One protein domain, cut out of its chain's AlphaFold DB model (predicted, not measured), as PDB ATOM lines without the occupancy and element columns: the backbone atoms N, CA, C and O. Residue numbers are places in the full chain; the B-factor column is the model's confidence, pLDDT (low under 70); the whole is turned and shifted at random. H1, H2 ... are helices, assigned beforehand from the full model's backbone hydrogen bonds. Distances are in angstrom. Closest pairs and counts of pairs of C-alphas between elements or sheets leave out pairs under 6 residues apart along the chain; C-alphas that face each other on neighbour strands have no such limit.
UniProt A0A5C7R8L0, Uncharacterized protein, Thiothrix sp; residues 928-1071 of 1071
ATOM      1  N   HIS A 928     -58.090 -20.865 -56.646       88.50
ATOM      2  CA  HIS A 928     -57.074 -19.872 -57.016       88.50
ATOM      3  C   HIS A 928     -56.311 -19.259 -55.821       88.50
ATOM      4  O   HIS A 928     -55.102 -19.040 -55.917       88.50
ATOM      5  N   GLU A 929     -56.989 -19.004 -54.695       87.81
ATOM      6  CA  GLU A 929     -56.368 -18.475 -53.470       87.81
ATOM      7  C   GLU A 929     -55.414 -19.466 -52.817       87.81
ATOM      8  O   GLU A 929     -54.393 -19.036 -52.290       87.81
ATOM      9  N   GLU A 930     -55.690 -20.768 -52.898       89.88
ATOM     10  CA  GLU A 930     -54.799 -21.784 -52.337       89.88
ATOM     11  C   GLU A 930     -53.451 -21.757 -53.053       89.88
ATOM     12  O   GLU A 930     -52.391 -21.654 -52.432       89.88
ATOM     13  N   ILE A 931     -53.499 -21.752 -54.385       89.94
ATOM     14  CA  ILE A 931     -52.305 -21.651 -55.219       89.94
ATOM     15  C   ILE A 931     -51.592 -20.319 -54.978       89.94
ATOM     16  O   ILE A 931     -50.369 -20.285 -54.843       89.94
ATOM     17  N   ARG A 932     -52.327 -19.205 -54.885       88.25
ATOM     18  CA  ARG A 932     -51.733 -17.894 -54.590       88.25
ATOM     19  C   ARG A 932     -51.021 -17.890 -53.233       88.25
ATOM     20  O   ARG A 932     -49.893 -17.403 -53.161       88.25
ATOM     21  N   ALA A 933     -51.647 -18.439 -52.195       88.88
ATOM     22  CA  ALA A 933     -51.086 -18.529 -50.852       88.88
ATOM     23  C   ALA A 933     -49.830 -19.417 -50.817       88.88
ATOM     24  O   ALA A 933     -48.812 -18.999 -50.264       88.88
ATOM     25  N   GLU A 934     -49.836 -20.563 -51.505       91.75
ATOM     26  CA  GLU A 934     -48.659 -21.432 -51.653       91.75
ATOM     27  C   GLU A 934     -47.507 -20.709 -52.375       91.75
ATOM     28  O   GLU A 934     -46.365 -20.725 -51.915       91.75
ATOM     29  N   LEU A 935     -47.784 -19.993 -53.472       89.88
ATOM     30  CA  LEU A 935     -46.755 -19.256 -54.215       89.88
ATOM     31  C   LEU A 935     -46.190 -18.048 -53.448       89.88
ATOM     32  O   LEU A 935     -45.037 -17.674 -53.702       89.88
ATOM     33  N   LEU A 936     -46.972 -17.438 -52.552       85.75
ATOM     34  CA  LEU A 936     -46.516 -16.412 -51.608       85.75
ATOM     35  C   LEU A 936     -45.682 -17.035 -50.482       85.75
ATOM     36  O   LEU A 936     -44.613 -16.520 -50.147       85.75
ATOM     37  N   SER A 937     -46.119 -18.174 -49.937       89.62
ATOM     38  CA  SER A 937     -45.344 -18.934 -48.954       89.62
ATOM     39  C   SER A 937     -43.977 -19.320 -49.521       89.62
ATOM     40  O   SER A 937     -42.948 -19.018 -48.916       89.62
ATOM     41  N   TYR A 938     -43.938 -19.812 -50.761       91.44
ATOM     42  CA  TYR A 938     -42.704 -20.086 -51.493       91.44
ATOM     43  C   TYR A 938     -41.737 -18.901 -51.533       91.44
ATOM     44  O   TYR A 938     -40.536 -19.082 -51.338       91.44
ATOM     45  N   GLN A 939     -42.225 -17.683 -51.794       84.69
ATOM     46  CA  GLN A 939     -41.371 -16.492 -51.861       84.69
ATOM     47  C   GLN A 939     -40.726 -16.179 -50.508       84.69
ATOM     48  O   GLN A 939     -39.517 -15.940 -50.459       84.69
ATOM     49  N   ARG A 940     -41.502 -16.257 -49.418       84.50
ATOM     50  CA  ARG A 940     -40.999 -16.077 -48.046       84.50
ATOM     51  C   ARG A 940     -39.973 -17.152 -47.688       84.50
ATOM     52  O   ARG A 940     -38.855 -16.841 -47.275       84.50
ATOM     53  N   VAL A 941     -40.325 -18.413 -47.932       89.69
ATOM     54  CA  VAL A 941     -39.478 -19.575 -47.644       89.69
ATOM     55  C   VAL A 941     -38.178 -19.540 -48.444       89.69
ATOM     56  O   VAL A 941     -37.122 -19.868 -47.909       89.69
ATOM     57  N   ARG A 942     -38.199 -19.086 -49.703       88.38
ATOM     58  CA  ARG A 942     -36.991 -18.988 -50.539       88.38
ATOM     59  C   ARG A 942     -35.893 -18.160 -49.873       88.38
ATOM     60  O   ARG A 942     -34.725 -18.525 -49.970       88.38
ATOM     61  N   VAL A 943     -36.253 -17.061 -49.209       83.81
ATOM     62  CA  VAL A 943     -35.288 -16.203 -48.503       83.81
ATOM     63  C   VAL A 943     -34.682 -16.950 -47.313       83.81
ATOM     64  O   VAL A 943     -33.458 -17.021 -47.201       83.81
ATOM     65  N   GLN A 944     -35.521 -17.566 -46.478       87.38
ATOM     66  CA  GLN A 944     -35.089 -18.340 -45.305       87.38
ATOM     67  C   GLN A 944     -34.197 -19.524 -45.698       87.38
ATOM     68  O   GLN A 944     -33.142 -19.758 -45.107       87.38
ATOM     69  N   LEU A 945     -34.580 -20.238 -46.756       91.00
ATOM     70  CA  LEU A 945     -33.834 -21.360 -47.304       91.00
ATOM     71  C   LEU A 945     -32.438 -20.930 -47.754       91.00
ATOM     72  O   LEU A 945     -31.452 -21.554 -47.369       91.00
ATOM     73  N   MET A 946     -32.331 -19.848 -48.530       86.44
ATOM     74  CA  MET A 946     -31.029 -19.368 -49.003       86.44
ATOM     75  C   MET A 946     -30.144 -18.875 -47.851       86.44
ATOM     76  O   MET A 946     -28.943 -19.141 -47.857       86.44
ATOM     77  N   GLN A 947     -30.724 -18.246 -46.823       85.38
ATOM     78  CA  GLN A 947     -30.000 -17.896 -45.595       85.38
ATOM     79  C   GLN A 947     -29.460 -19.140 -44.876       85.38
ATOM     80  O   GLN A 947     -28.317 -19.147 -44.414       85.38
ATOM     81  N   ARG A 948     -30.254 -20.216 -44.801       87.50
ATOM     82  CA  ARG A 948     -29.843 -21.479 -44.177       87.50
ATOM     83  C   ARG A 948     -28.696 -22.146 -44.934       87.50
ATOM     84  O   ARG A 948     -27.736 -22.578 -44.296       87.50
ATOM     85  N   VAL A 949     -28.776 -22.189 -46.265       88.50
ATOM     86  CA  VAL A 949     -27.711 -22.710 -47.139       88.50
ATOM     87  C   VAL A 949     -26.419 -21.923 -46.928       88.50
ATOM     88  O   VAL A 949     -25.382 -22.515 -46.647       88.50
ATOM     89  N   HIS A 950     -26.490 -20.591 -46.959       85.12
ATOM     90  CA  HIS A 950     -25.323 -19.734 -46.759       85.12
ATOM     91  C   HIS A 950     -24.678 -19.926 -45.374       85.12
ATOM     92  O   HIS A 950     -23.455 -20.015 -45.246       85.12
ATOM     93  N   LYS A 951     -25.496 -20.057 -44.318       86.88
ATOM     94  CA  LYS A 951     -25.019 -20.343 -42.956       86.88
ATOM     95  C   LYS A 951     -24.277 -21.679 -42.877       86.88
ATOM     96  O   LYS A 951     -23.258 -21.760 -42.193       86.88
ATOM     97  N   LEU A 952     -24.781 -22.712 -43.554       88.75
ATOM     98  CA  LEU A 952     -24.125 -24.019 -43.628       88.75
ATOM     99  C   LEU A 952     -22.766 -23.912 -44.324       88.75
ATOM    100  O   LEU A 952     -21.764 -24.309 -43.740       88.75
ATOM    101  N   GLU A 953     -22.713 -23.322 -45.518       88.06
ATOM    102  CA  GLU A 953     -21.457 -23.124 -46.254       88.06
ATOM    103  C   GLU A 953     -20.428 -22.347 -45.420       88.06
ATOM    104  O   GLU A 953     -19.240 -22.676 -45.415       88.06
ATOM    105  N   THR A 954     -20.879 -21.332 -44.672       84.81
ATOM    106  CA  THR A 954     -20.007 -20.524 -43.804       84.81
ATOM    107  C   THR A 954     -19.384 -21.384 -42.708       84.81
ATOM    108  O   THR A 954     -18.185 -21.298 -42.460       84.81
ATOM    109  N   ARG A 955     -20.177 -22.259 -42.078       87.06
ATOM    110  CA  ARG A 955     -19.695 -23.195 -41.052       87.06
ATOM    111  C   ARG A 955     -18.744 -24.243 -41.625       87.06
ATOM    112  O   ARG A 955     -17.746 -24.553 -40.983       87.06
ATOM    113  N   ILE A 956     -19.017 -24.742 -42.832       88.06
ATOM    114  CA  ILE A 956     -18.113 -25.656 -43.542       88.06
ATOM    115  C   ILE A 956     -16.762 -24.969 -43.772       88.06
ATOM    116  O   ILE A 956     -15.733 -25.527 -43.409       88.06
ATOM    117  N   SER A 957     -16.771 -23.738 -44.289       85.44
ATOM    118  CA  SER A 957     -15.549 -22.956 -44.538       85.44
ATOM    119  C   SER A 957     -14.758 -22.698 -43.251       85.44
ATOM    120  O   SER A 957     -13.540 -22.813 -43.235       85.44
ATOM    121  N   GLN A 958     -15.447 -22.386 -42.147       86.00
ATOM    122  CA  GLN A 958     -14.813 -22.161 -40.843       86.00
ATOM    123  C   GLN A 958     -14.122 -23.415 -40.293       86.00
ATOM    124  O   GLN A 958     -13.069 -23.292 -39.676       86.00
ATOM    125  N   LYS A 959     -14.705 -24.604 -40.500       85.81
ATOM    126  CA  LYS A 959     -14.162 -25.863 -39.968       85.81
ATOM    127  C   LYS A 959     -13.108 -26.500 -40.875       85.81
ATOM    128  O   LYS A 959     -12.122 -27.022 -40.373       85.81
ATOM    129  N   LEU A 960     -13.329 -26.483 -42.190       85.19
ATOM    130  CA  LEU A 960     -12.490 -27.177 -43.176       85.19
ATOM    131  C   LEU A 960     -11.464 -26.261 -43.861       85.19
ATOM    132  O   LEU A 960     -10.599 -26.746 -44.584       85.19
ATOM    133  N   GLY A 961     -11.558 -24.944 -43.663       82.62
ATOM    134  CA  GLY A 961     -10.734 -23.966 -44.364       82.62
ATOM    135  C   GLY A 961     -11.159 -23.767 -45.823       82.62
ATOM    136  O   GLY A 961     -12.335 -23.882 -46.179       82.62
ATOM    137  N   ALA A 962     -10.188 -23.428 -46.676       78.00
ATOM    138  CA  ALA A 962     -10.433 -23.102 -48.077       78.00
ATOM    139  C   ALA A 962     -10.868 -24.341 -48.878       78.00
ATOM    140  O   ALA A 962     -10.109 -25.293 -49.054       78.00
ATOM    141  N   ILE A 963     -12.087 -24.308 -49.418       82.94
ATOM    142  CA  ILE A 963     -12.640 -25.419 -50.201       82.94
ATOM    143  C   ILE A 963     -12.143 -25.338 -51.657       82.94
ATOM    144  O   ILE A 963     -12.403 -24.334 -52.325       82.94
ATOM    145  N   PRO A 964     -11.463 -26.343 -52.228       78.25
ATOM    146  CA  PRO A 964     -11.061 -26.307 -53.636       78.25
ATOM    147  C   PRO A 964     -12.277 -26.391 -54.573       78.25
ATOM    148  O   PRO A 964     -13.359 -26.828 -54.183       78.25
ATOM    149  N   LYS A 965     -12.142 -25.889 -55.805       80.44
ATOM    150  CA  LYS A 965     -13.185 -26.039 -56.834       80.44
ATOM    151  C   LYS A 965     -12.999 -27.366 -57.545       80.44
ATOM    152  O   LYS A 965     -11.868 -27.689 -57.890       80.44
ATOM    153  N   ARG A 966     -14.107 -28.046 -57.830       80.38
ATOM    154  CA  ARG A 966     -14.068 -29.313 -58.557       80.38
ATOM    155  C   ARG A 966     -13.848 -29.119 -60.047       80.38
ATOM    156  O   ARG A 966     -14.348 -28.147 -60.629       80.38
ATOM    157  N   ASP A 967     -13.112 -30.034 -60.661       77.81
ATOM    158  CA  ASP A 967     -12.910 -30.068 -62.107       77.81
ATOM    159  C   ASP A 967     -14.029 -30.836 -62.846       77.81
ATOM    160  O   ASP A 967     -14.936 -31.425 -62.253       77.81
ATOM    161  N   ALA A 968     -13.997 -30.807 -64.182       72.25
ATOM    162  CA  ALA A 968     -15.023 -31.438 -65.016       72.25
ATOM    163  C   ALA A 968     -15.091 -32.972 -64.875       72.25
ATOM    164  O   ALA A 968     -16.146 -33.554 -65.148       72.25
ATOM    165  N   ALA A 969     -13.997 -33.628 -64.477       71.44
ATOM    166  CA  ALA A 969     -13.944 -35.068 -64.260       71.44
ATOM    167  C   ALA A 969     -14.550 -35.430 -62.895       71.44
ATOM    168  O   ALA A 969     -15.396 -36.322 -62.819       71.44
ATOM    169  N   GLU A 970     -14.226 -34.669 -61.850       70.94
ATOM    170  CA  GLU A 970     -14.782 -34.815 -60.500       70.94
ATOM    171  C   GLU A 970     -16.302 -34.591 -60.470       70.94
ATOM    172  O   GLU A 970     -17.025 -35.311 -59.775       70.94
ATOM    173  N   PHE A 971     -16.820 -33.652 -61.276       72.50
ATOM    174  CA  PHE A 971     -18.268 -33.462 -61.439       72.50
ATOM    175  C   PHE A 971     -18.972 -34.686 -62.039       72.50
ATOM    176  O   PHE A 971     -20.103 -34.981 -61.654       72.50
ATOM    177  N   LYS A 972     -18.334 -35.384 -62.989       72.88
ATOM    178  CA  LYS A 972     -18.902 -36.593 -63.610       72.88
ATOM    179  C   LYS A 972     -18.874 -37.792 -62.666       72.88
ATOM    180  O   LYS A 972     -19.780 -38.613 -62.730       72.88
ATOM    181  N   GLN A 973     -17.857 -37.881 -61.812       72.31
ATOM    182  CA  GLN A 973     -17.713 -38.966 -60.841       72.31
ATOM    183  C   GLN A 973     -18.698 -38.845 -59.672       72.31
ATOM    184  O   GLN A 973     -19.161 -39.864 -59.176       72.31
ATOM    185  N   ASN A 974     -19.064 -37.622 -59.264       73.88
ATOM    186  CA  ASN A 974     -19.966 -37.388 -58.131       73.88
ATOM    187  C   ASN A 974     -21.154 -36.473 -58.498       73.88
ATOM    188  O   ASN A 974     -21.245 -35.333 -58.017       73.88
ATOM    189  N   PRO A 975     -22.095 -36.948 -59.339       76.69
ATOM    190  CA  PRO A 975     -23.217 -36.137 -59.816       76.69
ATOM    191  C   PRO A 975     -24.191 -35.732 -58.696       76.69
ATOM    192  O   PRO A 975     -24.899 -34.729 -58.818       76.69
ATOM    193  N   GLU A 976     -24.204 -36.471 -57.586       78.00
ATOM    194  CA  GLU A 976     -25.155 -36.327 -56.476       78.00
ATOM    195  C   GLU A 976     -24.999 -35.012 -55.700       78.00
ATOM    196  O   GLU A 976     -25.983 -34.471 -55.192       78.00
ATOM    197  N   PHE A 977     -23.798 -34.420 -55.703       81.38
ATOM    198  CA  PHE A 977     -23.538 -33.086 -55.143       81.38
ATOM    199  C   PHE A 977     -23.844 -31.948 -56.135       81.38
ATOM    200  O   PHE A 977     -23.915 -30.778 -55.752       81.38
ATOM    201  N   GLY A 978     -24.094 -32.275 -57.409       75.00
ATOM    202  CA  GLY A 978     -24.417 -31.331 -58.479       75.00
ATOM    203  C   GLY A 978     -23.248 -30.476 -58.955       75.00
ATOM    204  O   GLY A 978     -22.122 -30.607 -58.488       75.00
ATOM    205  N   GLY A 979     -23.529 -29.576 -59.899       72.31
ATOM    206  CA  GLY A 979     -22.551 -28.625 -60.429       72.31
ATOM    207  C   GLY A 979     -22.400 -27.352 -59.585       72.31
ATOM    208  O   GLY A 979     -23.331 -26.921 -58.902       72.31
ATOM    209  N   GLY A 980     -21.244 -26.700 -59.707       77.19
ATOM    210  CA  GLY A 980     -20.981 -25.378 -59.132       77.19
ATOM    211  C   GLY A 980     -20.551 -25.376 -57.662       77.19
ATOM    212  O   GLY A 980     -20.412 -26.416 -57.024       77.19
ATOM    213  N   ARG A 981     -20.349 -24.162 -57.128       79.06
ATOM    214  CA  ARG A 981     -19.623 -23.931 -55.870       79.06
ATOM    215  C   ARG A 981     -20.276 -24.537 -54.629       79.06
ATOM    216  O   ARG A 981     -19.588 -25.051 -53.761       79.06
ATOM    217  N   TYR A 982     -21.603 -24.513 -54.570       82.56
ATOM    218  CA  TYR A 982     -22.364 -25.155 -53.498       82.56
ATOM    219  C   TYR A 982     -22.071 -26.664 -53.394       82.56
ATOM    220  O   TYR A 982     -21.892 -27.192 -52.300       82.56
ATOM    221  N   GLY A 983     -21.987 -27.357 -54.534       84.56
ATOM    222  CA  GLY A 983     -21.687 -28.787 -54.548       84.56
ATOM    223  C   GLY A 983     -20.269 -29.094 -54.060       84.56
ATOM    224  O   GLY A 983     -20.060 -30.137 -53.450       84.56
ATOM    225  N   ASP A 984     -19.320 -28.170 -54.259       85.88
ATOM    226  CA  ASP A 984     -17.958 -28.298 -53.719       85.88
ATOM    227  C   ASP A 984     -17.977 -28.326 -52.183       85.88
ATOM    228  O   ASP A 984     -17.323 -29.167 -51.572       85.88
ATOM    229  N   PHE A 985     -18.778 -27.455 -51.551       87.88
ATOM    230  CA  PHE A 985     -18.941 -27.433 -50.091       87.88
ATOM    231  C   PHE A 985     -19.539 -28.733 -49.554       87.88
ATOM    232  O   PHE A 985     -19.055 -29.264 -48.554       87.88
ATOM    233  N   LEU A 986     -20.577 -29.258 -50.212       88.69
ATOM    234  CA  LEU A 986     -21.187 -30.519 -49.795       88.69
ATOM    235  C   LEU A 986     -20.239 -31.706 -49.941       88.69
ATOM    236  O   LEU A 986     -20.162 -32.527 -49.031       88.69
ATOM    237  N   GLN A 987     -19.517 -31.787 -51.060       88.19
ATOM    238  CA  GLN A 987     -18.561 -32.867 -51.277       88.19
ATOM    239  C   GLN A 987     -17.427 -32.810 -50.252       88.19
ATOM    240  O   GLN A 987     -17.076 -33.845 -49.692       88.19
ATOM    241  N   ALA A 988     -16.897 -31.620 -49.957       88.12
ATOM    242  CA  ALA A 988     -15.860 -31.457 -48.943       88.12
ATOM    243  C   ALA A 988     -16.344 -31.898 -47.553       88.12
ATOM    244  O   ALA A 988     -15.637 -32.618 -46.849       88.12
ATOM    245  N   LEU A 989     -17.573 -31.528 -47.178       88.69
ATOM    246  CA  LEU A 989     -18.190 -31.972 -45.930       88.69
ATOM    247  C   LEU A 989     -18.345 -33.501 -45.879       88.69
ATOM    248  O   LEU A 989     -18.022 -34.112 -44.861       88.69
ATOM    249  N   TYR A 990     -18.821 -34.112 -46.966       88.69
ATOM    250  CA  TYR A 990     -18.984 -35.561 -47.062       88.69
ATOM    251  C   TYR A 990     -17.639 -36.291 -46.948       88.69
ATOM    252  O   TYR A 990     -17.489 -37.174 -46.109       88.69
ATOM    253  N   GLN A 991     -16.633 -35.879 -47.724       86.75
ATOM    254  CA  GLN A 991     -15.293 -36.477 -47.699       86.75
ATOM    255  C   GLN A 991     -14.640 -36.367 -46.320       86.75
ATOM    256  O   GLN A 991     -14.072 -37.341 -45.829       86.75
ATOM    257  N   HIS A 992     -14.761 -35.207 -45.670       87.38
ATOM    258  CA  HIS A 992     -14.214 -35.005 -44.334       87.38
ATOM    259  C   HIS A 992     -14.880 -35.917 -43.292       87.38
ATOM    260  O   HIS A 992     -14.199 -36.462 -42.428       87.38
ATOM    261  N   GLN A 993     -16.197 -36.139 -43.377       86.88
ATOM    262  CA  GLN A 993     -16.873 -37.077 -42.478       86.88
ATOM    263  C   GLN A 993     -16.455 -38.532 -42.742       86.88
ATOM    264  O   GLN A 993     -16.214 -39.264 -41.782       86.88
ATOM    265  N   GLN A 994     -16.309 -38.944 -44.006       83.12
ATOM    266  CA  GLN A 994     -15.862 -40.301 -44.354       83.12
ATOM    267  C   GLN A 994     -14.456 -40.609 -43.811       83.12
ATOM    268  O   GLN A 994     -14.186 -41.728 -43.381       83.12
ATOM    269  N   GLN A 995     -13.574 -39.608 -43.756       82.00
ATOM    270  CA  GLN A 995     -12.221 -39.747 -43.206       82.00
ATOM    271  C   GLN A 995     -12.183 -39.927 -41.678       82.00
ATOM    272  O   GLN A 995     -11.197 -40.439 -41.156       82.00
ATOM    273  N   GLN A 996     -13.237 -39.548 -40.947       78.19
ATOM    274  CA  GLN A 996     -13.273 -39.618 -39.477       78.19
ATOM    275  C   GLN A 996     -13.760 -40.969 -38.909       78.19
ATOM    276  O   GLN A 996     -14.010 -41.069 -37.711       78.19
ATOM    277  N   ALA A 997     -13.869 -42.012 -39.744       57.88
ATOM    278  CA  ALA A 997     -14.113 -43.419 -39.373       57.88
ATOM    279  C   ALA A 997     -15.386 -43.731 -38.544       57.88
ATOM    280  O   ALA A 997     -15.561 -44.862 -38.094       57.88
ATOM    281  N   ALA A 998     -16.311 -42.779 -38.384       63.59
ATOM    282  CA  ALA A 998     -17.593 -42.975 -37.705       63.59
ATOM    283  C   ALA A 998     -18.759 -42.700 -38.664       63.59
ATOM    284  O   ALA A 998     -18.942 -41.567 -39.114       63.59
ATOM    285  N   HIS A 999     -19.565 -43.723 -38.968       65.00
ATOM    286  CA  HIS A 999     -20.783 -43.560 -39.766       65.00
ATOM    287  C   HIS A 999     -21.845 -42.815 -38.944       65.00
ATOM    288  O   HIS A 999     -22.492 -43.386 -38.068       65.00
ATOM    289  N   LEU A1000     -22.011 -41.520 -39.216       73.31
ATOM    290  CA  LEU A1000     -23.005 -40.679 -38.555       73.31
ATOM    291  C   LEU A1000     -24.314 -40.694 -39.347       73.31
ATOM    292  O   LEU A1000     -24.336 -40.383 -40.540       73.31
ATOM    293  N   ALA A1001     -25.420 -41.005 -38.669       73.31
ATOM    294  CA  ALA A1001     -26.752 -40.911 -39.258       73.31
ATOM    295  C   ALA A1001     -26.994 -39.495 -39.824       73.31
ATOM    296  O   ALA A1001     -26.736 -38.491 -39.154       73.31
ATOM    297  N   GLY A1002     -27.475 -39.420 -41.069       75.50
ATOM    298  CA  GLY A1002     -27.702 -38.161 -41.789       75.50
ATOM    299  C   GLY A1002     -26.580 -37.726 -42.743       75.50
ATOM    300  O   GLY A1002     -26.746 -36.713 -43.416       75.50
ATOM    301  N   PHE A1003     -25.472 -38.471 -42.852       86.50
ATOM    302  CA  PHE A1003     -24.408 -38.244 -43.852       86.50
ATOM    303  C   PHE A1003     -24.493 -39.181 -45.073       86.50
ATOM    304  O   PHE A1003     -23.528 -39.344 -45.817       86.50
ATOM    305  N   GLU A1004     -25.656 -39.781 -45.311       86.94
ATOM    306  CA  GLU A1004     -25.910 -40.617 -46.484       86.94
ATOM    307  C   GLU A1004     -25.956 -39.783 -47.768       86.94
ATOM    308  O   GLU A1004     -26.468 -38.661 -47.784       86.94
ATOM    309  N   LEU A1005     -25.485 -40.352 -48.876       84.12
ATOM    310  CA  LEU A1005     -25.422 -39.654 -50.163       84.12
ATOM    311  C   LEU A1005     -26.815 -39.188 -50.646       84.12
ATOM    312  O   LEU A1005     -26.969 -38.067 -51.141       84.12
ATOM    313  N   ALA A1006     -27.858 -39.971 -50.346       85.25
ATOM    314  CA  ALA A1006     -29.255 -39.614 -50.589       85.25
ATOM    315  C   ALA A1006     -29.686 -38.316 -49.874       85.25
ATOM    316  O   ALA A1006     -30.404 -37.503 -50.461       85.25
ATOM    317  N   ALA A1007     -29.214 -38.068 -48.644       86.75
ATOM    318  CA  ALA A1007     -29.513 -36.850 -47.885       86.75
ATOM    319  C   ALA A1007     -28.898 -35.603 -48.547       86.75
ATOM    320  O   ALA A1007     -29.550 -34.559 -48.660       86.75
ATOM    321  N   PHE A1008     -27.666 -35.721 -49.052       89.25
ATOM    322  CA  PHE A1008     -27.008 -34.666 -49.828       89.25
ATOM    323  C   PHE A1008     -27.734 -34.393 -51.148       89.25
ATOM    324  O   PHE A1008     -27.966 -33.228 -51.494       89.25
ATOM    325  N   ASN A1009     -28.150 -35.448 -51.854       87.81
ATOM    326  CA  ASN A1009     -28.907 -35.325 -53.095       87.81
ATOM    327  C   ASN A1009     -30.273 -34.645 -52.868       87.81
ATOM    328  O   ASN A1009     -30.607 -33.689 -53.571       87.81
ATOM    329  N   GLN A1010     -31.030 -35.047 -51.840       89.38
ATOM    330  CA  GLN A1010     -32.303 -34.412 -51.480       89.38
ATOM    331  C   GLN A1010     -32.131 -32.931 -51.130       89.38
ATOM    332  O   GLN A1010     -32.856 -32.084 -51.658       89.38
ATOM    333  N   PHE A1011     -31.139 -32.586 -50.300       91.62
ATOM    334  CA  PHE A1011     -30.856 -31.188 -49.972       91.62
ATOM    335  C   PHE A1011     -30.552 -30.384 -51.246       91.62
ATOM    336  O   PHE A1011     -31.087 -29.288 -51.447       91.62
ATOM    337  N   ARG A1012     -29.709 -30.930 -52.133       89.81
ATOM    338  CA  ARG A1012     -29.350 -30.308 -53.413       89.81
ATOM    339  C   ARG A1012     -30.576 -30.059 -54.287       89.81
ATOM    340  O   ARG A1012     -30.694 -28.968 -54.846       89.81
ATOM    341  N   LEU A1013     -31.466 -31.041 -54.422       90.12
ATOM    342  CA  LEU A1013     -32.684 -30.928 -55.226       90.12
ATOM    343  C   LEU A1013     -33.571 -29.780 -54.733       90.12
ATOM    344  O   LEU A1013     -33.964 -28.931 -55.537       90.12
ATOM    345  N   ILE A1014     -33.801 -29.694 -53.418       92.69
ATOM    346  CA  ILE A1014     -34.569 -28.600 -52.809       92.69
ATOM    347  C   ILE A1014     -33.875 -27.258 -53.085       92.69
ATOM    348  O   ILE A1014     -34.472 -26.350 -53.665       92.69
ATOM    349  N   ARG A1015     -32.586 -27.122 -52.746       90.25
ATOM    350  CA  ARG A1015     -31.832 -25.872 -52.939       90.25
ATOM    351  C   ARG A1015     -31.856 -25.402 -54.392       90.25
ATOM    352  O   ARG A1015     -32.071 -24.217 -54.648       90.25
ATOM    353  N   ASN A1016     -31.620 -26.303 -55.343       88.88
ATOM    354  CA  ASN A1016     -31.568 -25.957 -56.762       88.88
ATOM    355  C   ASN A1016     -32.938 -25.530 -57.288       88.88
ATOM    356  O   ASN A1016     -33.019 -24.523 -57.990       88.88
ATOM    357  N   ALA A1017     -34.010 -26.222 -56.901       88.88
ATOM    358  CA  ALA A1017     -35.364 -25.822 -57.268       88.88
ATOM    359  C   ALA A1017     -35.677 -24.391 -56.790       88.88
ATOM    360  O   ALA A1017     -36.090 -23.545 -57.588       88.88
ATOM    361  N   PHE A1018     -35.361 -24.068 -55.530       89.81
ATOM    362  CA  PHE A1018     -35.545 -22.721 -54.980       89.81
ATOM    363  C   PHE A1018     -34.633 -21.663 -55.622       89.81
ATOM    364  O   PHE A1018     -35.077 -20.538 -55.860       89.81
ATOM    365  N   ALA A1019     -33.395 -22.012 -55.986       84.00
ATOM    366  CA  ALA A1019     -32.486 -21.120 -56.715       84.00
ATOM    367  C   ALA A1019     -32.989 -20.800 -58.135       84.00
ATOM    368  O   ALA A1019     -32.802 -19.687 -58.627       84.00
ATOM    369  N   HIS A1020     -33.666 -21.753 -58.779       84.19
ATOM    370  CA  HIS A1020     -34.239 -21.605 -60.118       84.19
ATOM    371  C   HIS A1020     -35.717 -21.178 -60.117       84.19
ATOM    372  O   HIS A1020     -36.315 -21.046 -61.187       84.19
ATOM    373  N   ASN A1021     -36.291 -20.875 -58.943       86.31
ATOM    374  CA  ASN A1021     -37.687 -20.473 -58.753       86.31
ATOM    375  C   ASN A1021     -38.673 -21.486 -59.376       86.31
ATOM    376  O   ASN A1021     -39.499 -21.125 -60.227       86.31
ATOM    377  N   GLN A1022     -38.505 -22.746 -58.970       88.56
ATOM    378  CA  GLN A1022     -39.276 -23.946 -59.308       88.56
ATOM    379  C   GLN A1022     -39.507 -24.806 -58.047       88.56
ATOM    380  O   GLN A1022     -38.848 -24.603 -57.025       88.56
ATOM    381  N   TYR A1023     -40.425 -25.771 -58.125       89.75
ATOM    382  CA  TYR A1023     -40.526 -26.859 -57.144       89.75
ATOM    383  C   TYR A1023     -39.712 -28.062 -57.629       89.75
ATOM    384  O   TYR A1023     -39.644 -28.282 -58.844       89.75
ATOM    385  N   PRO A1024     -39.070 -28.819 -56.722       89.31
ATOM    386  CA  PRO A1024     -38.437 -30.071 -57.102       89.31
ATOM    387  C   PRO A1024     -39.509 -31.121 -57.436       89.31
ATOM    388  O   PRO A1024     -40.678 -30.955 -57.091       89.31
ATOM    389  N   LEU A1025     -39.125 -32.191 -58.137       84.06
ATOM    390  CA  LEU A1025     -40.050 -33.278 -58.467       84.06
ATOM    391  C   LEU A1025     -40.493 -33.988 -57.185       84.06
ATOM    392  O   LEU A1025     -39.656 -34.360 -56.364       84.06
ATOM    393  N   ALA A1026     -41.800 -34.186 -57.014       84.00
ATOM    394  CA  ALA A1026     -42.332 -34.724 -55.765       84.00
ATOM    395  C   ALA A1026     -42.024 -36.224 -55.579       84.00
ATOM    396  O   ALA A1026     -41.986 -36.699 -54.447       84.00
ATOM    397  N   THR A1027     -41.705 -36.948 -56.659       82.88
ATOM    398  CA  THR A1027     -41.237 -38.350 -56.627       82.88
ATOM    399  C   THR A1027     -40.001 -38.556 -55.748       82.88
ATOM    400  O   THR A1027     -39.834 -39.623 -55.170       82.88
ATOM    401  N   GLU A1028     -39.169 -37.526 -55.594       85.06
ATOM    402  CA  GLU A1028     -37.964 -37.546 -54.756       85.06
ATOM    403  C   GLU A1028     -38.280 -37.379 -53.250       85.06
ATOM    404  O   GLU A1028     -37.395 -37.521 -52.404       85.06
ATOM    405  N   PHE A1029     -39.539 -37.074 -52.897       89.31
ATOM    406  CA  PHE A1029     -39.993 -36.763 -51.533       89.31
ATOM    407  C   PHE A1029     -41.285 -37.516 -51.146       89.31
ATOM    408  O   PHE A1029     -42.270 -36.884 -50.751       89.31
ATOM    409  N   PRO A1030     -41.310 -38.862 -51.204       86.50
ATOM    410  CA  PRO A1030     -42.539 -39.653 -51.083       86.50
ATOM    411  C   PRO A1030     -43.282 -39.453 -49.752       86.50
ATOM    412  O   PRO A1030     -44.505 -39.334 -49.749       86.50
ATOM    413  N   GLN A1031     -42.564 -39.340 -48.628       87.56
ATOM    414  CA  GLN A1031     -43.171 -39.124 -47.304       87.56
ATOM    415  C   GLN A1031     -43.872 -37.762 -47.199       87.56
ATOM    416  O   GLN A1031     -44.977 -37.658 -46.665       87.56
ATOM    417  N   LEU A1032     -43.247 -36.712 -47.740       89.88
ATOM    418  CA  LEU A1032     -43.822 -35.368 -47.762       89.88
ATOM    419  C   LEU A1032     -45.059 -35.343 -48.663       89.88
ATOM    420  O   LEU A1032     -46.087 -34.796 -48.272       89.88
ATOM    421  N   VAL A1033     -44.983 -35.981 -49.834       87.88
ATOM    422  CA  VAL A1033     -46.118 -36.109 -50.757       87.88
ATOM    423  C   VAL A1033     -47.282 -36.847 -50.105       87.88
ATOM    424  O   VAL A1033     -48.408 -36.371 -50.185       87.88
ATOM    425  N   GLN A1034     -47.027 -37.963 -49.420       87.62
ATOM    426  CA  GLN A1034     -48.066 -38.699 -48.702       87.62
ATOM    427  C   GLN A1034     -48.737 -37.824 -47.636       87.62
ATOM    428  O   GLN A1034     -49.962 -37.806 -47.555       87.62
ATOM    429  N   ALA A1035     -47.956 -37.054 -46.872       88.81
ATOM    430  CA  ALA A1035     -48.490 -36.140 -45.867       88.81
ATOM    431  C   ALA A1035     -49.352 -35.026 -46.488       88.81
ATOM    432  O   ALA A1035     -50.435 -34.752 -45.989       88.81
ATOM    433  N   VAL A1036     -48.906 -34.416 -47.591       88.75
ATOM    434  CA  VAL A1036     -49.665 -33.363 -48.290       88.75
ATOM    435  C   VAL A1036     -50.945 -33.919 -48.916       88.75
ATOM    436  O   VAL A1036     -51.990 -33.282 -48.842       88.75
ATOM    437  N   ARG A1037     -50.890 -35.117 -49.510       87.31
ATOM    438  CA  ARG A1037     -52.050 -35.766 -50.143       87.31
ATOM    439  C   ARG A1037     -53.069 -36.303 -49.138       87.31
ATOM    440  O   ARG A1037     -54.228 -36.463 -49.504       87.31
ATOM    441  N   ALA A1038     -52.650 -36.596 -47.908       86.12
ATOM    442  CA  ALA A1038     -53.547 -37.006 -46.831       86.12
ATOM    443  C   ALA A1038     -54.354 -35.830 -46.250       86.12
ATOM    444  O   ALA A1038     -55.350 -36.059 -45.566       86.12
ATOM    445  N   GLU A1039     -53.944 -34.582 -46.508       86.25
ATOM    446  CA  GLU A1039     -54.659 -33.409 -46.012       86.25
ATOM    447  C   GLU A1039     -55.913 -33.119 -46.845       86.25
ATOM    448  O   GLU A1039     -55.831 -33.005 -48.078       86.25
ATOM    449  N   PRO A1040     -57.079 -32.940 -46.193       82.50
ATOM    450  CA  PRO A1040     -58.291 -32.562 -46.898       82.50
ATOM    451  C   PRO A1040     -58.104 -31.206 -47.585       82.50
ATOM    452  O   PRO A1040     -57.270 -30.391 -47.178       82.50
ATOM    453  N   VAL A1041     -58.895 -30.955 -48.630       81.69
ATOM    454  CA  VAL A1041     -58.945 -29.634 -49.267       81.69
ATOM    455  C   VAL A1041     -59.280 -28.589 -48.190       81.69
ATOM    456  O   VAL A1041     -60.259 -28.777 -47.458       81.69
ATOM    457  N   PRO A1042     -58.483 -27.514 -48.039       81.31
ATOM    458  CA  PRO A1042     -58.710 -26.526 -46.995       81.31
ATOM    459  C   PRO A1042     -60.097 -25.886 -47.110       81.31
ATOM    460  O   PRO A1042     -60.465 -25.388 -48.170       81.31
ATOM    461  N   VAL A1043     -60.841 -25.829 -45.997       80.81
ATOM    462  CA  VAL A1043     -62.134 -25.116 -45.941       80.81
ATOM    463  C   VAL A1043     -61.948 -23.623 -46.236       80.81
ATOM    464  O   VAL A1043     -62.747 -23.029 -46.951       80.81
ATOM    465  N   ASN A1044     -60.867 -23.030 -45.714       85.75
ATOM    466  CA  ASN A1044     -60.387 -21.712 -46.122       85.75
ATOM    467  C   ASN A1044     -59.177 -21.895 -47.060       85.75
ATOM    468  O   ASN A1044     -58.108 -22.293 -46.580       85.75
ATOM    469  N   PRO A1045     -59.307 -21.582 -48.362       80.81
ATOM    470  CA  PRO A1045     -58.232 -21.727 -49.339       80.81
ATOM    471  C   PRO A1045     -56.941 -20.983 -48.975       80.81
ATOM    472  O   PRO A1045     -55.859 -21.448 -49.325       80.81
ATOM    473  N   ALA A1046     -57.013 -19.880 -48.222       80.31
ATOM    474  CA  ALA A1046     -55.831 -19.126 -47.792       80.31
ATOM    475  C   ALA A1046     -54.874 -19.948 -46.904       80.31
ATOM    476  O   ALA A1046     -53.665 -19.693 -46.876       80.31
ATOM    477  N   ASN A1047     -55.383 -20.974 -46.212       83.31
ATOM    478  CA  ASN A1047     -54.573 -21.783 -45.304       83.31
ATOM    479  C   ASN A1047     -53.554 -22.669 -46.026       83.31
ATOM    480  O   ASN A1047     -52.503 -22.901 -45.432       83.31
ATOM    481  N   HIS A1048     -53.840 -23.068 -47.278       87.94
ATOM    482  CA  HIS A1048     -53.036 -23.917 -48.174       87.94
ATOM    483  C   HIS A1048     -52.343 -25.138 -47.521       87.94
ATOM    484  O   HIS A1048     -52.394 -25.366 -46.317       87.94
ATOM    485  N   ARG A1049     -51.709 -26.004 -48.321       88.38
ATOM    486  CA  ARG A1049     -51.062 -27.241 -47.815       88.38
ATOM    487  C   ARG A1049     -49.587 -27.076 -47.415       88.38
ATOM    488  O   ARG A1049     -48.932 -28.024 -46.965       88.38
ATOM    489  N   LYS A1050     -49.067 -25.849 -47.543       91.25
ATOM    490  CA  LYS A1050     -47.743 -25.404 -47.073       91.25
ATOM    491  C   LYS A1050     -46.583 -26.240 -47.623       91.25
ATOM    492  O   LYS A1050     -45.652 -26.593 -46.894       91.25
ATOM    493  N   VAL A1051     -46.612 -26.571 -48.914       93.00
ATOM    494  CA  VAL A1051     -45.605 -27.439 -49.552       93.00
ATOM    495  C   VAL A1051     -44.210 -26.820 -49.437       93.00
ATOM    496  O   VAL A1051     -43.260 -27.504 -49.048       93.00
ATOM    497  N   ALA A1052     -44.076 -25.520 -49.710       93.62
ATOM    498  CA  ALA A1052     -42.810 -24.807 -49.574       93.62
ATOM    499  C   ALA A1052     -42.242 -24.870 -48.144       93.62
ATOM    500  O   ALA A1052     -41.057 -25.156 -47.971       93.62
ATOM    501  N   GLU A1053     -43.073 -24.650 -47.120       94.50
ATOM    502  CA  GLU A1053     -42.653 -24.681 -45.709       94.50
ATOM    503  C   GLU A1053     -42.186 -26.082 -45.298       94.50
ATOM    504  O   GLU A1053     -41.162 -26.218 -44.629       94.50
ATOM    505  N   ARG A1054     -42.869 -27.135 -45.764       94.62
ATOM    506  CA  ARG A1054     -42.462 -28.531 -45.529       94.62
ATOM    507  C   ARG A1054     -41.133 -28.868 -46.198       94.62
ATOM    508  O   ARG A1054     -40.291 -29.513 -45.581       94.62
ATOM    509  N   LEU A1055     -40.914 -28.410 -47.433       94.62
ATOM    510  CA  LEU A1055     -39.629 -28.583 -48.122       94.62
ATOM    511  C   LEU A1055     -38.495 -27.866 -47.380       94.62
ATOM    512  O   LEU A1055     -37.389 -28.393 -47.273       94.62
ATOM    513  N   TYR A1056     -38.764 -26.686 -46.826       94.75
ATOM    514  CA  TYR A1056     -37.801 -25.995 -45.976       94.75
ATOM    515  C   TYR A1056     -37.534 -26.736 -44.665       94.75
ATOM    516  O   TYR A1056     -36.369 -26.909 -44.312       94.75
ATOM    517  N   ALA A1057     -38.567 -27.246 -43.990       94.31
ATOM    518  CA  ALA A1057     -38.409 -28.063 -42.788       94.31
ATOM    519  C   ALA A1057     -37.586 -29.335 -43.065       94.31
ATOM    520  O   ALA A1057     -36.703 -29.676 -42.276       94.31
ATOM    521  N   GLN A1058     -37.799 -29.983 -44.217       92.56
ATOM    522  CA  GLN A1058     -36.994 -31.122 -44.669       92.56
ATOM    523  C   GLN A1058     -35.524 -30.724 -44.852       92.56
ATOM    524  O   GLN A1058     -34.629 -31.370 -44.310       92.56
ATOM    525  N   LEU A1059     -35.258 -29.624 -45.563       92.94
ATOM    526  CA  LEU A1059     -33.906 -29.094 -45.753       92.94
ATOM    527  C   LEU A1059     -33.232 -28.727 -44.416       92.94
ATOM    528  O   LEU A1059     -32.031 -28.949 -44.218       92.94
ATOM    529  N   GLU A1060     -33.995 -28.181 -43.470       92.31
ATOM    530  CA  GLU A1060     -33.506 -27.865 -42.132       92.31
ATOM    531  C   GLU A1060     -33.158 -29.132 -41.342       92.31
ATOM    532  O   GLU A1060     -32.101 -29.173 -40.709       92.31
ATOM    533  N   GLY A1061     -34.006 -30.163 -41.416       89.88
ATOM    534  CA  GLY A1061     -33.773 -31.476 -40.819       89.88
ATOM    535  C   GLY A1061     -32.490 -32.122 -41.340       89.88
ATOM    536  O   GLY A1061     -31.632 -32.490 -40.537       89.88
ATOM    537  N   LEU A1062     -32.313 -32.146 -42.666       89.00
ATOM    538  CA  LEU A1062     -31.111 -32.666 -43.329       89.00
ATOM    539  C   LEU A1062     -29.844 -31.920 -42.868       89.00
ATOM    540  O   LEU A1062     -28.870 -32.536 -42.443       89.00
ATOM    541  N   SER A1063     -29.869 -30.582 -42.850       89.00
ATOM    542  CA  SER A1063     -28.702 -29.789 -42.419       89.00
ATOM    543  C   SER A1063     -28.448 -29.769 -40.914       89.00
ATOM    544  O   SER A1063     -27.375 -29.338 -40.492       89.00
ATOM    545  N   ARG A1064     -29.400 -30.184 -40.070       88.06
ATOM    546  CA  ARG A1064     -29.252 -30.106 -38.607       88.06
ATOM    547  C   ARG A1064     -28.148 -31.030 -38.099       88.06
ATOM    548  O   ARG A1064     -27.359 -30.599 -37.260       88.06
ATOM    549  N   ALA A1065     -28.072 -32.255 -38.621       84.19
ATOM    550  CA  ALA A1065     -27.002 -33.198 -38.297       84.19
ATOM    551  C   ALA A1065     -25.631 -32.637 -38.710       84.19
ATOM    552  O   ALA A1065     -24.691 -32.641 -37.918       84.19
ATOM    553  N   TRP A1066     -25.552 -32.047 -39.904       90.31
ATOM    554  CA  TRP A1066     -24.326 -31.450 -40.433       90.31
ATOM    555  C   TRP A1066     -23.872 -30.237 -39.629       90.31
ATOM    556  O   TRP A1066     -22.702 -30.114 -39.297       90.31
ATOM    557  N   LEU A1067     -24.795 -29.349 -39.258       86.81
ATOM    558  CA  LEU A1067     -24.470 -28.174 -38.454       86.81
ATOM    559  C   LEU A1067     -24.018 -28.541 -37.041       86.81
ATOM    560  O   LEU A1067     -23.132 -27.868 -36.531       86.81
ATOM    561  N   ARG A1068     -24.585 -29.588 -36.425       85.62
ATOM    562  CA  ARG A1068     -24.096 -30.122 -35.140       85.62
ATOM    563  C   ARG A1068     -22.706 -30.727 -35.279       85.62
ATOM    564  O   ARG A1068     -21.872 -30.508 -34.420       85.62
ATOM    565  N   TYR A1069     -22.457 -31.450 -36.367       85.62
ATOM    566  CA  TYR A1069     -21.133 -31.983 -36.665       85.62
ATOM    567  C   TYR A1069     -20.101 -30.880 -36.931       85.62
ATOM    568  O   TYR A1069     -18.926 -31.084 -36.669       85.62
ATOM    569  N   LEU A1070     -20.510 -29.730 -37.473       84.75
ATOM    570  CA  LEU A1070     -19.639 -28.583 -37.761       84.75
ATOM    571  C   LEU A1070     -19.435 -27.636 -36.563       84.75
ATOM    572  O   LEU A1070     -18.616 -26.722 -36.668       84.75
ATOM    573  N   GLN A1071     -20.195 -27.817 -35.479       80.94
ATOM    574  CA  GLN A1071     -19.898 -27.231 -34.167       80.94
ATOM    575  C   GLN A1071     -18.724 -27.978 -33.531       80.94
ATOM    576  O   GLN A1071     -18.027 -27.311 -32.739       80.94
TER     577      GLN A1071
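What this domain is: This is residues 928 to 1071 of the 1071 residues of an uncharacterized protein of Thiothrix sp (UniProt A0A5C7R8L0). Two long helices, H1 and H6, run side by side the same way, with H4 crossing both and H3 crossing H1 at residues 953 to 960. H2 and H5 lie farthest out, toward opposite ends. The printed part has 144 residues, with six named helices, H1 to H6 in order along the chain, that hold 97 of them, and no named strand; the class is all helix, and the whole is compact, with a radius of gyration of the C-alphas of 16.7 A and spans of 52 by 28 by 27 A.

How they stand to each other: Start at H1, residues 928 to 960. H2, residues 968 to 973, touches no helix. H3, residues 981 to 995, touches H1 with C-alphas 953 and 985 closest, 6.3 A. H4, residues 1005 to 1019, touches H1 at a steep tilt of 57 degrees, closest C-alphas 942 and 1018, 6.0 A. H5, residues 1030 to 1038, forms a hairpin with H6, residues 1051 to 1069; they only just touch, with 3 pairs of C-alphas within 8 A, closest 1036 and 1051, 7.3 A. H6 touches H1 at a shallow tilt of 12 degrees, closest C-alphas 938 and 1052, 5.1 A, and H4, closest 1059 and 1011, 5.6 A. Every O i to N i+4 pair is within hydrogen-bond range in H3, H4 and H5, against 27 of 29 in H1, 1 of 2 in H2 and 13 of 15 in H6.

Where its parts are: Find C-alpha 928 at (-57.074, -19.872, -57.016); H1 runs 47.3 A from there. H6, 28.0 A, ends at C-alpha 1069 (-21.133, -31.983, -36.665).

The domain as a whole: The printed part has no cut. The H5 to H6 link is long. Residues 997 to 999 have pLDDT under 70.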